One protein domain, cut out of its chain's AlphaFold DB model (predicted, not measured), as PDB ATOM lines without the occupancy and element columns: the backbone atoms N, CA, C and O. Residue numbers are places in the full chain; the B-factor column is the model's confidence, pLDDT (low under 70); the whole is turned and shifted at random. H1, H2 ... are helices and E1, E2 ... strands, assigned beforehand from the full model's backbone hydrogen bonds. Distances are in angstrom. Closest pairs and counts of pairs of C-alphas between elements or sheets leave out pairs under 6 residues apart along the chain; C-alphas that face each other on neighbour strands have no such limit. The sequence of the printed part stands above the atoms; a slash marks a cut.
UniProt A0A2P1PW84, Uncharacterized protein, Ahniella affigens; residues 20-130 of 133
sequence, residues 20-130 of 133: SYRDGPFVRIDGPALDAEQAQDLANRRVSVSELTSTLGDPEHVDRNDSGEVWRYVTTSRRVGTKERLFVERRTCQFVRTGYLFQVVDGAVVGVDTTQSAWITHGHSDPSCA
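AT A GLANCE: This is residues 20 to 130 of the 133 residues of an uncharacterized protein of Ahniella affigens (UniProt A0A2P1PW84). What is the main picture? A long, twisted ribbon of three antiparallel strands, E3, E4 and E5, has short E1 and E2 along one edge of E3, and H1 and H2 pack on it near the E4-E5 turn. What is it made of? The printed part has 111 residues, in the order E1 H1 H2 E2 E3 E4 E5 H3, of mixed class; E2 to E5 form a meander, each strand the antiparallel neighbour of the one before. How large is it? It is a loose rod, with a radius of gyration of the C-alphas of 17.7 A and spans of 62 by 23 by 19 A.

IN THESE COORDINATES: Where are the strands? E3 is residues 68 to 85, 54.5 A long; E4 88 to 105, 54.8 A; E5 108 to 122, 42.5 A; E2 61 to 65; and E1 27 to 30, from C-alpha 27 at (6.807, -52.366, -29.025). Where are the helices? H1 is residues 36 to 44, H2 49 to 56, and H3 127 to 130, ending at C-alpha 130 (0.448, -63.712, -24.830).

HOW THE PARTS SIT: How do the strands pair? E4 lies on one side of E3, with N 77 and O 96 at 2.8 A; E1, with N 27 and O 78 at 2.8 A, and E2, with N 63 and O 70 at 2.9 A, lie on the other. E5 pairs with E4, N 99 and O 115 at 2.8 A, and bends by 66 degrees at residue 111. Where are the helices? H1 is on the sheet at a height of 8.3 A, along E5 at 7 degrees on the local plane; the closest C-alphas, of Ala 43 and Gly 111, are 5.1 A apart. H2 is on it at 7.1 A, closest at the C-alphas of Val 49 and Ala 108, 5.8 A, and H3 only grazes it with residues 128 to 130. Are the helix backbones whole? In H1 and H2 every O i to N i+4 pair is within hydrogen-bond range; H3 is too short for one.

THE WHOLE: How far does it reach? The two C-alphas farthest apart, of Leu 86 and Asp 106, are 61.7 A apart. Are there cuts or long links? The printed part has no cut, and the links between its named elements are tight. Where is confidence low? Residues 20 to 24, 83 to 89 and 123 to 130 are under 70.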
ATOM      1  N   SER A  20      13.837 -65.965 -35.380       57.97
ATOM      2  CA  SER A  20      13.282 -64.859 -36.157       57.97
ATOM      3  C   SER A  20      12.419 -64.007 -35.226       57.97
ATOM      4  O   SER A  20      11.490 -64.497 -34.589       57.97
ATOM      5  N   TYR A  21      12.744 -62.722 -35.075       59.12
ATOM      6  CA  TYR A  21      11.908 -61.814 -34.286       59.12
ATOM      7  C   TYR A  21      10.677 -61.424 -35.108       59.12
ATOM      8  O   TYR A  21      10.798 -60.672 -36.069       59.12
ATOM      9  N   ARG A  22       9.512 -61.986 -34.763       61.22
ATOM     10  CA  ARG A  22       8.258 -61.826 -35.515       61.22
ATOM     11  C   ARG A  22       7.651 -60.432 -35.341       61.22
ATOM     12  O   ARG A  22       7.079 -59.916 -36.291       61.22
ATOM     13  N   ASP A  23       7.843 -59.816 -34.174       61.59
ATOM     14  CA  ASP A  23       7.295 -58.484 -33.872       61.59
ATOM     15  C   ASP A  23       8.202 -57.329 -34.348       61.59
ATOM     16  O   ASP A  23       7.835 -56.166 -34.227       61.59
ATOM     17  N   GLY A  24       9.389 -57.609 -34.901       68.56
ATOM     18  CA  GLY A  24      10.330 -56.557 -35.299       68.56
ATOM     19  C   GLY A  24      10.968 -55.840 -34.091       68.56
ATOM     20  O   GLY A  24      11.500 -56.527 -33.212       68.56
ATOM     21  N   PRO A  25      11.036 -54.492 -34.049       79.69
ATOM     22  CA  PRO A  25      11.612 -53.749 -32.922       79.69
ATOM     23  C   PRO A  25      10.792 -53.921 -31.630       79.69
ATOM     24  O   PRO A  25       9.741 -54.552 -31.612       79.69
ATOM     25  N   PHE A  26      11.288 -53.380 -30.515       85.38
ATOM     26  CA  PHE A  26      10.511 -53.342 -29.275       85.38
ATOM     27  C   PHE A  26       9.246 -52.495 -29.456       85.38
ATOM     28  O   PHE A  26       9.314 -51.367 -29.936       85.38
ATOM     29  N   VAL A  27       8.110 -53.035 -29.025       87.88
ATOM     30  CA  VAL A  27       6.807 -52.366 -29.025       87.88
ATOM     31  C   VAL A  27       6.418 -52.070 -27.583       87.88
ATOM     32  O   VAL A  27       6.505 -52.955 -26.730       87.88
ATOM     33  N   ARG A  28       5.985 -50.841 -27.290       89.62
ATOM     34  CA  ARG A  28       5.456 -50.490 -25.966       89.62
ATOM     35  C   ARG A  28       4.162 -51.262 -25.708       89.62
ATOM     36  O   ARG A  28       3.263 -51.248 -26.544       89.62
ATOM     37  N   ILE A  29       4.072 -51.909 -24.553       89.94
ATOM     38  CA  ILE A  29       2.901 -52.687 -24.123       89.94
ATOM     39  C   ILE A  29       2.234 -52.127 -22.866       89.94
ATOM     40  O   ILE A  29       1.106 -52.515 -22.575       89.94
ATOM     41  N   ASP A  30       2.913 -51.247 -22.128       91.25
ATOM     42  CA  ASP A  30       2.373 -50.601 -20.931       91.25
ATOM     43  C   ASP A  30       3.107 -49.285 -20.624       91.25
ATOM     44  O   ASP A  30       4.274 -49.119 -21.007       91.25
ATOM     45  N   GLY A  31       2.433 -48.384 -19.911       92.88
ATOM     46  CA  GLY A  31       2.972 -47.092 -19.484       92.88
ATOM     47  C   GLY A  31       2.940 -45.971 -20.535       92.88
ATOM     48  O   GLY A  31       2.475 -46.173 -21.667       92.88
ATOM     49  N   PRO A  32       3.425 -44.768 -20.168       93.81
ATOM     50  CA  PRO A  32       3.396 -43.602 -21.039       93.81
ATOM     51  C   PRO A  32       4.328 -43.740 -22.245       93.81
ATOM     52  O   PRO A  32       5.284 -44.516 -22.267       93.81
ATOM     53  N   ALA A  33       4.050 -42.945 -23.276       89.69
ATOM     54  CA  ALA A  33       4.980 -42.735 -24.374       89.69
ATOM     55  C   ALA A  33       6.094 -41.794 -23.926       89.69
ATOM     56  O   ALA A  33       5.981 -40.592 -24.119       89.69
ATOM     57  N   LEU A  34       7.122 -42.356 -23.296       93.12
ATOM     58  CA  LEU A  34       8.253 -41.596 -22.791       93.12
ATOM     59  C   LEU A  34       9.557 -42.285 -23.180       93.12
ATOM     60  O   LEU A  34       9.734 -43.480 -22.933       93.12
ATOM     61  N   ASP A  35      10.461 -41.523 -23.786       92.12
ATOM     62  CA  ASP A  35      11.848 -41.917 -24.001       92.12
ATOM     63  C   ASP A  35      12.803 -41.061 -23.151       92.12
ATOM     64  O   ASP A  35      12.393 -40.164 -22.413       92.12
ATOM     65  N   ALA A  36      14.095 -41.393 -23.191       91.44
ATOM     66  CA  ALA A  36      15.102 -40.711 -22.380       91.44
ATOM     67  C   ALA A  36      15.322 -39.245 -22.787       91.44
ATOM     68  O   ALA A  36      15.609 -38.422 -21.920       91.44
ATOM     69  N   GLU A  37      15.180 -38.913 -24.072       94.94
ATOM     70  CA  GLU A  37      15.374 -37.547 -24.563       94.94
ATOM     71  C   GLU A  37      14.225 -36.654 -24.100       94.94
ATOM     72  O   GLU A  37      14.456 -35.606 -23.502       94.94
ATOM     73  N   GLN A  38      12.989 -37.118 -24.279       95.56
ATOM     74  CA  GLN A  38      11.801 -36.417 -23.820       95.56
ATOM     75  C   GLN A  38      11.778 -36.273 -22.292       95.56
ATOM     76  O   GLN A  38      11.431 -35.211 -21.779       95.56
ATOM     77  N   ALA A  39      12.177 -37.308 -21.544       96.25
ATOM     78  CA  ALA A  39      12.275 -37.217 -20.090       96.25
ATOM     79  C   ALA A  39      13.295 -36.150 -19.659       96.25
ATOM     80  O   ALA A  39      13.022 -35.348 -18.765       96.25
ATOM     81  N   GLN A  40      14.449 -36.104 -20.326       97.31
ATOM     82  CA  GLN A  40      15.467 -35.098 -20.051       97.31
ATOM     83  C   GLN A  40      15.006 -33.686 -20.443       97.31
ATOM     84  O   GLN A  40      15.286 -32.742 -19.707       97.31
ATOM     85  N   ASP A  41      14.276 -33.525 -21.551       97.12
ATOM     86  CA  ASP A  41      13.693 -32.239 -21.960       97.12
ATOM     87  C   ASP A  41      12.732 -31.687 -20.897       97.12
ATOM     88  O   ASP A  41      12.869 -30.537 -20.476       97.12
ATOM     89  N   LEU A  42      11.820 -32.524 -20.388       96.75
ATOM     90  CA  LEU A  42      10.888 -32.144 -19.321       96.75
ATOM     91  C   LEU A  42      11.629 -31.669 -18.060       96.75
ATOM     92  O   LEU A  42      11.263 -30.648 -17.473       96.75
ATOM     93  N   ALA A  43      12.704 -32.365 -17.676       96.50
ATOM     94  CA  ALA A  43      13.538 -31.963 -16.546       96.50
ATOM     95  C   ALA A  43      14.297 -30.652 -16.811       96.50
ATOM     96  O   ALA A  43      14.325 -29.767 -15.956       96.50
ATOM     97  N   ASN A  44      14.862 -30.482 -18.007       97.38
ATOM     98  CA  ASN A  44      15.597 -29.275 -18.391       97.38
ATOM     99  C   ASN A  44      14.696 -28.035 -18.427       97.38
ATOM    100  O   ASN A  44      15.116 -26.946 -18.031       97.38
ATOM    101  N   ARG A  45      13.448 -28.201 -18.870       97.62
ATOM    102  CA  ARG A  45      12.428 -27.146 -18.906       97.62
ATOM    103  C   ARG A  45      11.839 -26.824 -17.535       97.62
ATOM    104  O   ARG A  45      11.124 -25.832 -17.417       97.62
ATOM    105  N   ARG A  46      12.145 -27.634 -16.516       97.38
ATOM    106  CA  ARG A  46      11.616 -27.519 -15.151       97.38
ATOM    107  C   ARG A  46      10.096 -27.403 -15.111       97.38
ATOM    108  O   ARG A  46       9.542 -26.516 -14.462       97.38
ATOM    109  N   VAL A  47       9.431 -28.284 -15.854       97.81
ATOM    110  CA  VAL A  47       7.968 -28.296 -15.947       97.81
ATOM    111  C   VAL A  47       7.331 -28.461 -14.565       97.81
ATOM    112  O   VAL A  47       7.908 -29.085 -13.666       97.81
ATOM    113  N   SER A  48       6.134 -27.905 -14.380       98.00
ATOM    114  CA  SER A  48       5.377 -28.115 -13.147       98.00
ATOM    115  C   SER A  48       4.900 -29.562 -13.045       98.00
ATOM    116  O   SER A  48       4.723 -30.252 -14.051       98.00
ATOM    117  N   VAL A  49       4.592 -30.008 -11.828       96.62
ATOM    118  CA  VAL A  49       3.933 -31.305 -11.604       96.62
ATOM    119  C   VAL A  49       2.641 -31.436 -12.420       96.62
ATOM    120  O   VAL A  49       2.374 -32.499 -12.967       96.62
ATOM    121  N   SER A  50       1.858 -30.360 -12.544       96.75
ATOM    122  CA  SER A  50       0.621 -30.368 -13.332       96.75
ATOM    123  C   SER A  50       0.862 -30.544 -14.832       96.75
ATOM    124  O   SER A  50       0.097 -31.237 -15.498       96.75
ATOM    125  N   GLU A  51       1.918 -29.938 -15.380       97.31
ATOM    126  CA  GLU A  51       2.299 -30.141 -16.777       97.31
ATOM    127  C   GLU A  51       2.811 -31.570 -16.982       97.31
ATOM    128  O   GLU A  51       2.401 -32.241 -17.935       97.31
ATOM    129  N   LEU A  52       3.636 -32.065 -16.052       96.56
ATOM    130  CA  LEU A  52       4.161 -33.425 -16.080       96.56
ATOM    131  C   LEU A  52       3.027 -34.459 -16.110       96.56
ATOM    132  O   LEU A  52       3.025 -35.324 -16.986       96.56
ATOM    133  N   THR A  53       2.031 -34.335 -15.228       96.75
ATOM    134  CA  THR A  53       0.882 -35.255 -15.196       96.75
ATOM    135  C   THR A  53      -0.045 -35.093 -16.389       96.75
ATOM    136  O   THR A  53      -0.554 -36.082 -16.907       96.75
ATOM    137  N   SER A  54      -0.235 -33.872 -16.896       96.31
ATOM    138  CA  SER A  54      -1.018 -33.667 -18.123       96.31
ATOM    139  C   SER A  54      -0.373 -34.320 -19.352       96.31
ATOM    140  O   SER A  54      -1.076 -34.746 -20.267       96.31
ATOM    141  N   THR A  55       0.960 -34.429 -19.356       94.38
ATOM    142  CA  THR A  55       1.738 -34.999 -20.462       94.38
ATOM    143  C   THR A  55       1.854 -36.517 -20.351       94.38
ATOM    144  O   THR A  55       1.733 -37.221 -21.353       94.38
ATOM    145  N   LEU A  56       2.113 -37.031 -19.145       95.75
ATOM    146  CA  LEU A  56       2.474 -38.433 -18.913       95.75
ATOM    147  C   LEU A  56       1.373 -39.264 -18.239       95.75
ATOM    148  O   LEU A  56       1.503 -40.485 -18.166       95.75
ATOM    149  N   GLY A  57       0.298 -38.630 -17.774       95.19
ATOM    150  CA  GLY A  57      -0.682 -39.244 -16.883       95.19
ATOM    151  C   GLY A  57      -0.201 -39.267 -15.432       95.19
ATOM    152  O   GLY A  57       0.734 -38.562 -15.056       95.19
ATOM    153  N   ASP A  58      -0.848 -40.086 -14.607       95.75
ATOM    154  CA  ASP A  58      -0.442 -40.252 -13.215       95.75
ATOM    155  C   ASP A  58       0.816 -41.135 -13.102       95.75
ATOM    156  O   ASP A  58       0.973 -42.099 -13.861       95.75
ATOM    157  N   PRO A  59       1.723 -40.839 -12.154       96.69
ATOM    158  CA  PRO A  59       2.871 -41.695 -11.885       96.69
ATOM    159  C   PRO A  59       2.423 -43.056 -11.334       96.69
ATOM    160  O   PRO A  59       1.427 -43.158 -10.618       96.69
ATOM    161  N   GLU A  60       3.214 -44.102 -11.586       96.31
ATOM    162  CA  GLU A  60       3.004 -45.412 -10.951       96.31
ATOM    163  C   GLU A  60       3.209 -45.313  -9.432       96.31
ATOM    164  O   GLU A  60       2.536 -45.995  -8.662       96.31
ATOM    165  N   HIS A  61       4.150 -44.468  -8.998       97.06
ATOM    166  CA  HIS A  61       4.480 -44.290  -7.588       97.06
ATOM    167  C   HIS A  61       5.054 -42.899  -7.301       97.06
ATOM    168  O   HIS A  61       5.757 -42.334  -8.141       97.06
ATOM    169  N   VAL A  62       4.803 -42.373  -6.100       97.62
ATOM    170  CA  VAL A  62       5.386 -41.115  -5.608       97.62
ATOM    171  C   VAL A  62       6.019 -41.357  -4.243       97.62
ATOM    172  O   VAL A  62       5.325 -41.689  -3.282       97.62
ATOM    173  N   ASP A  63       7.332 -41.160  -4.157       97.00
ATOM    174  CA  ASP A  63       8.084 -41.169  -2.902       97.00
ATOM    175  C   ASP A  63       8.248 -39.726  -2.405       97.00
ATOM    176  O   ASP A  63       8.760 -38.882  -3.134       97.00
ATOM    177  N   ARG A  64       7.824 -39.423  -1.173       96.94
ATOM    178  CA  ARG A  64       7.920 -38.075  -0.582       96.94
ATOM    179  C   ARG A  64       8.863 -38.066   0.613       96.94
ATOM    180  O   ARG A  64       8.792 -38.963   1.452       96.94
ATOM    181  N   ASN A  65       9.706 -37.043   0.713       93.00
ATOM    182  CA  ASN A  65      10.536 -36.769   1.884       93.00
ATOM    183  C   ASN A  65      10.713 -35.253   2.095       93.00
ATOM    184  O   ASN A  65      10.178 -34.443   1.342       93.00
ATOM    185  N   ASP A  66      11.474 -34.872   3.122       92.31
ATOM    186  CA  ASP A  66      11.703 -33.462   3.473       92.31
ATOM    187  C   ASP A  66      12.457 -32.670   2.386       92.31
ATOM    188  O   ASP A  66      12.396 -31.443   2.359       92.31
ATOM    189  N   SER A  67      13.158 -33.358   1.484       89.19
ATOM    190  CA  SER A  67      13.935 -32.760   0.393       89.19
ATOM    191  C   SER A  67      13.148 -32.636  -0.916       89.19
ATOM    192  O   SER A  67      13.685 -32.102  -1.885       89.19
ATOM    193  N   GLY A  68      11.912 -33.143  -0.971       95.62
ATOM    194  CA  GLY A  68      11.058 -33.106  -2.156       95.62
ATOM    195  C   GLY A  68      10.351 -34.429  -2.438       95.62
ATOM    196  O   GLY A  68      10.136 -35.268  -1.561       95.62
ATOM    197  N   GLU A  69       9.966 -34.613  -3.696       97.44
ATOM    198  CA  GLU A  69       9.247 -35.794  -4.163       97.44
ATOM    199  C   GLU A  69      10.002 -36.471  -5.310       97.44
ATOM    200  O   GLU A  69      10.652 -35.819  -6.122       97.44
ATOM    201  N   VAL A  70       9.893 -37.791  -5.410       97.88
ATOM    202  CA  VAL A  70      10.376 -38.570  -6.549       97.88
ATOM    203  C   VAL A  70       9.186 -39.263  -7.190       97.88
ATOM    204  O   VAL A  70       8.549 -40.130  -6.592       97.88
ATOM    205  N   TRP A  71       8.889 -38.867  -8.420       98.06
ATOM    206  CA  TRP A  71       7.761 -39.355  -9.200       98.06
ATOM    207  C   TRP A  71       8.245 -40.421 -10.171       98.06
ATOM    208  O   TRP A  71       9.087 -40.157 -11.032       98.06
ATOM    209  N   ARG A  72       7.718 -41.636 -10.037       97.69
ATOM    210  CA  ARG A  72       8.113 -42.785 -10.849       97.69
ATOM    211  C   ARG A  72       7.102 -43.035 -11.957       97.69
ATOM    212  O   ARG A  72       5.964 -43.412 -11.693       97.69
ATOM    213  N   TYR A  73       7.571 -42.944 -13.192       97.69
ATOM    214  CA  TYR A  73       6.854 -43.400 -14.378       97.69
ATOM    215  C   TYR A  73       7.557 -44.615 -14.946       97.69
ATOM    216  O   TYR A  73       8.784 -44.678 -14.967       97.69
ATOM    217  N   VAL A  74       6.792 -45.584 -15.427       96.94
ATOM    218  CA  VAL A  74       7.348 -46.824 -15.955       96.94
ATOM    219  C   VAL A  74       6.784 -47.084 -17.327       96.94
ATOM    220  O   VAL A  74       5.576 -47.107 -17.510       96.94
ATOM    221  N   THR A  75       7.677 -47.353 -18.270       95.12
ATOM    222  CA  THR A  75       7.334 -47.842 -19.601       95.12
ATOM    223  C   THR A  75       7.792 -49.283 -19.734       95.12
ATOM    224  O   THR A  75       8.951 -49.594 -19.453       95.12
ATOM    225  N   THR A  76       6.903 -50.164 -20.193       93.62
ATOM    226  CA  THR A  76       7.260 -51.549 -20.514       93.62
ATOM    227  C   THR A  76       7.133 -51.786 -22.008       93.62
ATOM    228  O   THR A  76       6.088 -51.543 -22.610       93.62
ATOM    229  N   SER A  77       8.196 -52.317 -22.599       91.75
ATOM    230  CA  SER A  77       8.280 -52.659 -24.011       91.75
ATOM    231  C   SER A  77       8.583 -54.137 -24.190       91.75
ATOM    232  O   SER A  77       9.301 -54.743 -23.397       91.75
ATOM    233  N   ARG A  78       8.052 -54.724 -25.259       89.94
ATOM    234  CA  ARG A  78       8.159 -56.145 -25.580       89.94
ATOM    235  C   ARG A  78       8.659 -56.336 -27.003       89.94
ATOM    236  O   ARG A  78       8.243 -55.629 -27.913       89.94
ATOM    237  N   ARG A  79       9.487 -57.353 -27.210       87.50
ATOM    238  CA  ARG A  79       9.807 -57.908 -28.526       87.50
ATOM    239  C   ARG A  79       9.571 -59.410 -28.513       87.50
ATOM    240  O   ARG A  79      10.050 -60.099 -27.614       87.50
ATOM    241  N   VAL A  80       8.874 -59.929 -29.518       83.06
ATOM    242  CA  VAL A  80       8.595 -61.365 -29.642       83.06
ATOM    243  C   VAL A  80       9.414 -61.962 -30.774       83.06
ATOM    244  O   VAL A  80       9.430 -61.457 -31.896       83.06
ATOM    245  N   GLY A  81      10.099 -63.059 -30.472       77.31
ATOM    246  CA  GLY A  81      10.733 -63.918 -31.455       77.31
ATOM    247  C   GLY A  81      10.185 -65.326 -31.438       77.31
ATOM    248  O   GLY A  81       9.826 -65.868 -30.397       77.31
ATOM    249  N   THR A  82      10.140 -65.916 -32.617       72.94
ATOM    250  CA  THR A  82       9.717 -67.283 -32.846       72.94
ATOM    251  C   THR A  82      10.917 -68.067 -33.360       72.94
ATOM    252  O   THR A  82      11.702 -67.595 -34.181       72.94
ATOM    253  N   LYS A  83      11.104 -69.277 -32.843       68.06
ATOM    254  CA  LYS A  83      12.055 -70.238 -33.394       68.06
ATOM    255  C   LYS A  83      11.316 -71.525 -33.692       68.06
ATOM    256  O   LYS A  83      10.755 -72.132 -32.783       68.06
ATOM    257  N   GLU A  84      11.366 -71.944 -34.945       64.75
ATOM    258  CA  GLU A  84      10.829 -73.224 -35.386       64.75
ATOM    259  C   GLU A  84      11.962 -74.246 -35.471       64.75
ATOM    260  O   GLU A  84      13.014 -74.002 -36.067       64.75
ATOM    261  N   ARG A  85      11.771 -75.410 -34.846       61.16
ATOM    262  CA  ARG A  85      12.643 -76.570 -35.054       61.16
ATOM    263  C   ARG A  85      11.785 -77.824 -35.065       61.16
ATOM    264  O   ARG A  85      11.141 -78.115 -34.066       61.16
ATOM    265  N   LEU A  86      11.824 -78.574 -36.170       59.78
ATOM    266  CA  LEU A  86      11.210 -79.907 -36.285       59.78
ATOM    267  C   LEU A  86       9.747 -79.934 -35.784       59.78
ATOM    268  O   LEU A  86       9.414 -80.730 -34.913       59.78
ATOM    269  N   PHE A  87       8.894 -79.046 -36.313       59.81
ATOM    270  CA  PHE A  87       7.457 -78.922 -35.989       59.81
ATOM    271  C   PHE A  87       7.101 -78.387 -34.591       59.81
ATOM    272  O   PHE A  87       5.921 -78.308 -34.257       59.81
ATOM    273  N   VAL A  88       8.084 -77.971 -33.786       65.38
ATOM    274  CA  VAL A  88       7.842 -77.285 -32.508       65.38
ATOM    275  C   VAL A  88       8.106 -75.789 -32.672       65.38
ATOM    276  O   VAL A  88       9.242 -75.378 -32.933       65.38
ATOM    277  N   GLU A  89       7.062 -74.974 -32.497       68.25
ATOM    278  CA  GLU A  89       7.176 -73.517 -32.388       68.25
ATOM    279  C   GLU A  89       7.562 -73.142 -30.950       68.25
ATOM    280  O   GLU A  89       6.858 -73.463 -29.990       68.25
ATOM    281  N   ARG A  90       8.689 -72.442 -30.779       72.38
ATOM    282  CA  ARG A  90       9.056 -71.829 -29.498       72.38
ATOM    283  C   ARG A  90       8.983 -70.316 -29.612       72.38
ATOM    284  O   ARG A  90       9.839 -69.693 -30.243       72.38
ATOM    285  N   ARG A  91       8.005 -69.726 -28.926       77.75
ATOM    286  CA  ARG A  91       7.927 -68.278 -28.719       77.75
ATOM    287  C   ARG A  91       8.867 -67.853 -27.588       77.75
ATOM    288  O   ARG A  91       8.925 -68.487 -26.533       77.75
ATOM    289  N   THR A  92       9.628 -66.797 -27.836       82.38
ATOM    290  CA  THR A  92      10.519 -66.122 -26.896       82.38
ATOM    291  C   THR A  92      10.096 -64.667 -26.825       82.38
ATOM    292  O   THR A  92      10.105 -63.978 -27.841       82.38
ATOM    293  N   CYS A  93       9.739 -64.195 -25.638       84.38
ATOM    294  CA  CYS A  93       9.411 -62.798 -25.412       84.38
ATOM    295  C   CYS A  93      10.534 -62.132 -24.632       84.38
ATOM    296  O   CYS A  93      10.989 -62.652 -23.617       84.38
ATOM    297  N   GLN A  94      10.995 -60.996 -25.131       88.44
ATOM    298  CA  GLN A  94      11.956 -60.133 -24.467       88.44
ATOM    299  C   GLN A  94      11.218 -58.900 -23.991       88.44
ATOM    300  O   GLN A  94      10.462 -58.305 -24.756       88.44
ATOM    301  N   PHE A  95      11.464 -58.514 -22.754       90.62
ATOM    302  CA  PHE A  95      10.844 -57.358 -22.140       90.62
ATOM    303  C   PHE A  95      11.922 -56.396 -21.676       90.62
ATOM    304  O   PHE A  95      12.987 -56.818 -21.222       90.62
ATOM    305  N   VAL A  96      11.621 -55.111 -21.787       93.31
ATOM    306  CA  VAL A  96      12.406 -54.017 -21.227       93.31
ATOM    307  C   VAL A  96      11.446 -53.153 -20.428       93.31
ATOM    308  O   VAL A  96      10.448 -52.685 -20.971       93.31
ATOM    309  N   ARG A  97      11.741 -52.950 -19.147       94.62
ATOM    310  CA  ARG A  97      11.033 -52.018 -18.271       94.62
ATOM    311  C   ARG A  97      11.970 -50.863 -17.958       94.62
ATOM    312  O   ARG A  97      13.007 -51.073 -17.325       94.62
ATOM    313  N   THR A  98      11.587 -49.671 -18.390       96.56
ATOM    314  CA  THR A  98      12.308 -48.424 -18.139       96.56
ATOM    315  C   THR A  98      11.541 -47.616 -17.105       96.56
ATOM    316  O   THR A  98      10.365 -47.326 -17.309       96.56
ATOM    317  N   GLY A  99      12.188 -47.276 -15.994       97.38
ATOM    318  CA  GLY A  99      11.654 -46.379 -14.975       97.38
ATOM    319  C   GLY A  99      12.286 -44.997 -15.084       97.38
ATOM    320  O   GLY A  99      13.510 -44.894 -15.047       97.38
ATOM    321  N   TYR A 100      11.458 -43.962 -15.168       97.88
ATOM    322  CA  TYR A 100      11.834 -42.553 -15.128       97.88
ATOM    323  C   TYR A 100      11.480 -41.993 -13.755       97.88
ATOM    324  O   TYR A 100      10.321 -42.036 -13.342       97.88
ATOM    325  N   LEU A 101      12.490 -41.519 -13.036       97.94
ATOM    326  CA  LEU A 101      12.393 -41.012 -11.674       97.94
ATOM    327  C   LEU A 101      12.563 -39.496 -11.723       97.94
ATOM    328  O   LEU A 101      13.686 -38.998 -11.688       97.94
ATOM    329  N   PHE A 102      11.457 -38.766 -11.848       98.06
ATOM    330  CA  PHE A 102      11.487 -37.308 -11.838       98.06
ATOM    331  C   PHE A 102      11.626 -36.807 -10.409       98.06
ATOM    332  O   PHE A 102      10.788 -37.092  -9.556       98.06
ATOM    333  N   GLN A 103      12.685 -36.051 -10.159       97.94
ATOM    334  CA  GLN A 103      12.903 -35.362  -8.899       97.94
ATOM    335  C   GLN A 103      12.118 -34.053  -8.939       97.94
ATOM    336  O   GLN A 103      12.279 -33.264  -9.872       97.94
ATOM    337  N   VAL A 104      11.269 -33.828  -7.944       97.94
ATOM    338  CA  VAL A 104      10.381 -32.673  -7.842       97.94
ATOM    339  C   VAL A 104      10.694 -31.915  -6.563       97.94
ATOM    340  O   VAL A 104      10.655 -32.476  -5.470       97.94
ATOM    341  N   VAL A 105      10.966 -30.622  -6.701       97.25
ATOM    342  CA  VAL A 105      11.199 -29.697  -5.586       97.25
ATOM    343  C   VAL A 105      10.352 -28.458  -5.833       97.25
ATOM    344  O   VAL A 105      10.275 -27.977  -6.963       97.25
ATOM    345  N   ASP A 106       9.658 -27.983  -4.799       95.31
ATOM    346  CA  ASP A 106       8.761 -26.819  -4.873       95.31
ATOM    347  C   ASP A 106       7.724 -26.899  -6.017       95.31
ATOM    348  O   ASP A 106       7.341 -25.898  -6.620       95.31
ATOM    349  N   GLY A 107       7.263 -28.116  -6.334       94.81
ATOM    350  CA  GLY A 107       6.256 -28.367  -7.371       94.81
ATOM    351  C   GLY A 107       6.772 -28.325  -8.815       94.81
ATOM    352  O   GLY A 107       5.960 -28.397  -9.744       94.81
ATOM    353  N   ALA A 108       8.090 -28.245  -9.021       97.44
ATOM    354  CA  ALA A 108       8.728 -28.283 -10.332       97.44
ATOM    355  C   ALA A 108       9.692 -29.466 -10.451       97.44
ATOM    356  O   ALA A 108      10.357 -29.851  -9.489       97.44
ATOM    357  N   VAL A 109       9.796 -30.023 -11.655       97.50
ATOM    358  CA  VAL A 109      10.803 -31.037 -11.966       97.50
ATOM    359  C   VAL A 109      12.185 -30.384 -11.971       97.50
ATOM    360  O   VAL A 109      12.402 -29.379 -12.640       97.50
ATOM    361  N   VAL A 110      13.136 -30.956 -11.239       97.25
ATOM    362  CA  VAL A 110      14.518 -30.453 -11.152       97.25
ATOM    363  C   VAL A 110      15.551 -31.431 -11.700       97.25
ATOM    364  O   VAL A 110      16.692 -31.042 -11.951       97.25
ATOM    365  N   GLY A 111      15.158 -32.684 -11.918       97.31
ATOM    366  CA  GLY A 111      16.029 -33.727 -12.434       97.31
ATOM    367  C   GLY A 111      15.246 -34.966 -12.838       97.31
ATOM    368  O   GLY A 111      14.073 -35.122 -12.491       97.31
ATOM    369  N   VAL A 112      15.910 -35.851 -13.575       97.88
ATOM    370  CA  VAL A 112      15.376 -37.165 -13.914       97.88
ATOM    371  C   VAL A 112      16.488 -38.197 -13.877       97.88
ATOM    372  O   VAL A 112      17.552 -37.994 -14.456       97.88
ATOM    373  N   ASP A 113      16.216 -39.319 -13.222       97.31
ATOM    374  CA  ASP A 113      17.057 -40.509 -13.292       97.31
ATOM    375  C   ASP A 113      16.341 -41.605 -14.076       97.31
ATOM    376  O   ASP A 113      15.115 -41.729 -14.046       97.31
ATOM    377  N   THR A 114      17.117 -42.426 -14.781       96.19
ATOM    378  CA  THR A 114      16.581 -43.552 -15.550       96.19
ATOM    379  C   THR A 114      17.084 -44.869 -14.980       96.19
ATOM    380  O   THR A 114      18.279 -45.067 -14.769       96.19
ATOM    381  N   THR A 115      16.164 -45.805 -14.781       95.44
ATOM    382  CA  THR A 115      16.452 -47.190 -14.405       95.44
ATOM    383  C   THR A 115      15.955 -48.119 -15.501       95.44
ATOM    384  O   THR A 115      14.942 -47.847 -16.144       95.44
ATOM    385  N   GLN A 116      16.664 -49.218 -15.743       93.88
ATOM    386  CA  GLN A 116      16.262 -50.203 -16.743       93.88
ATOM    387  C   GLN A 116      16.430 -51.614 -16.200       93.88
ATOM    388  O   GLN A 116      17.429 -51.943 -15.562       93.88
ATOM    389  N   SER A 117      15.450 -52.461 -16.495       93.94
ATOM    390  CA  SER A 117      15.546 -53.905 -16.304       93.94
ATOM    391  C   SER A 117      15.046 -54.623 -17.549       93.94
ATOM    392  O   SER A 117      14.127 -54.158 -18.225       93.94
ATOM    393  N   ALA A 118      15.668 -55.753 -17.869       92.25
ATOM    394  CA  ALA A 118      15.295 -56.571 -19.012       92.25
ATOM    395  C   ALA A 118      15.194 -58.036 -18.599       92.25
ATOM    396  O   ALA A 118      16.007 -58.524 -17.812       92.25
ATOM    397  N   TRP A 119      14.203 -58.744 -19.134       90.94
ATOM    398  CA  TRP A 119      14.026 -60.172 -18.884       90.94
ATOM    399  C   TRP A 119      13.496 -60.889 -20.121       90.94
ATOM    400  O   TRP A 119      12.971 -60.278 -21.054       90.94
ATOM    401  N   ILE A 120      13.677 -62.208 -20.143       86.25
ATOM    402  CA  ILE A 120      13.281 -63.069 -21.256       86.25
ATOM    403  C   ILE A 120      12.410 -64.189 -20.714       86.25
ATOM    404  O   ILE A 120      12.760 -64.816 -19.715       86.25
ATOM    405  N   THR A 121      11.312 -64.473 -21.402       84.56
ATOM    406  CA  THR A 121      10.470 -65.628 -21.106       84.56
ATOM    407  C   THR A 121      10.254 -66.491 -22.343       84.56
ATOM    408  O   THR A 121      10.446 -66.056 -23.486       84.56
ATOM    409  N   HIS A 122       9.927 -67.763 -22.117       78.50
ATOM    410  CA  HIS A 122       9.747 -68.754 -23.173       78.50
ATOM    411  C   HIS A 122       8.417 -69.488 -23.019       78.50
ATOM    412  O   HIS A 122       8.052 -69.886 -21.917       78.50
ATOM    413  N   GLY A 123       7.782 -69.778 -24.153       64.25
ATOM    414  CA  GLY A 123       6.613 -70.653 -24.238       64.25
ATOM    415  C   GLY A 123       5.316 -69.917 -24.570       64.25
ATOM    416  O   GLY A 123       5.163 -68.729 -24.305       64.25
ATOM    417  N   HIS A 124       4.371 -70.646 -25.169       56.38
ATOM    418  CA  HIS A 124       3.037 -70.131 -25.508       56.38
ATOM    419  C   HIS A 124       2.144 -69.877 -24.286       56.38
ATOM    420  O   HIS A 124       1.162 -69.153 -24.403       56.38
ATOM    421  N   SER A 125       2.474 -70.466 -23.135       52.91
ATOM    422  CA  SER A 125       1.659 -70.428 -21.919       52.91
ATOM    423  C   SER A 125       2.011 -69.295 -20.958       52.91
ATOM    424  O   SER A 125       1.342 -69.164 -19.938       52.91
ATOM    425  N   ASP A 126       3.051 -68.499 -21.230       56.59
ATOM    426  CA  ASP A 126       3.343 -67.331 -20.401       56.59
ATOM    427  C   ASP A 126       2.369 -66.195 -20.769       56.59
ATOM    428  O   ASP A 126       2.458 -65.659 -21.880       56.59
ATOM    429  N   PRO A 127       1.445 -65.800 -19.870       60.00
ATOM    430  CA  PRO A 127       0.474 -64.742 -20.148       60.00
ATOM    431  C   PRO A 127       1.145 -63.399 -20.470       60.00
ATOM    432  O   PRO A 127       0.600 -62.611 -21.241       60.00
ATOM    433  N   SER A 128       2.359 -63.162 -19.968       60.19
ATOM    434  CA  SER A 128       3.171 -61.981 -20.289       60.19
ATOM    435  C   SER A 128       3.581 -61.971 -21.765       60.19
ATOM    436  O   SER A 128       3.677 -60.916 -22.385       60.19
ATOM    437  N   CYS A 129       3.779 -63.158 -22.346       66.38
ATOM    438  CA  CYS A 129       4.150 -63.387 -23.744       66.38
ATOM    439  C   CYS A 129       2.928 -63.526 -24.684       66.38
ATOM    440  O   CYS A 129       3.070 -63.505 -25.910       66.38
ATOM    441  N   ALA A 130       1.724 -63.655 -24.115       60.03
ATOM    442  CA  ALA A 130       0.448 -63.712 -24.830       60.03
ATOM    443  C   ALA A 130      -0.285 -62.355 -24.891       60.03
ATOM    444  O   ALA A 130      -1.077 -62.140 -25.805       60.03
TER     445      ALA A 130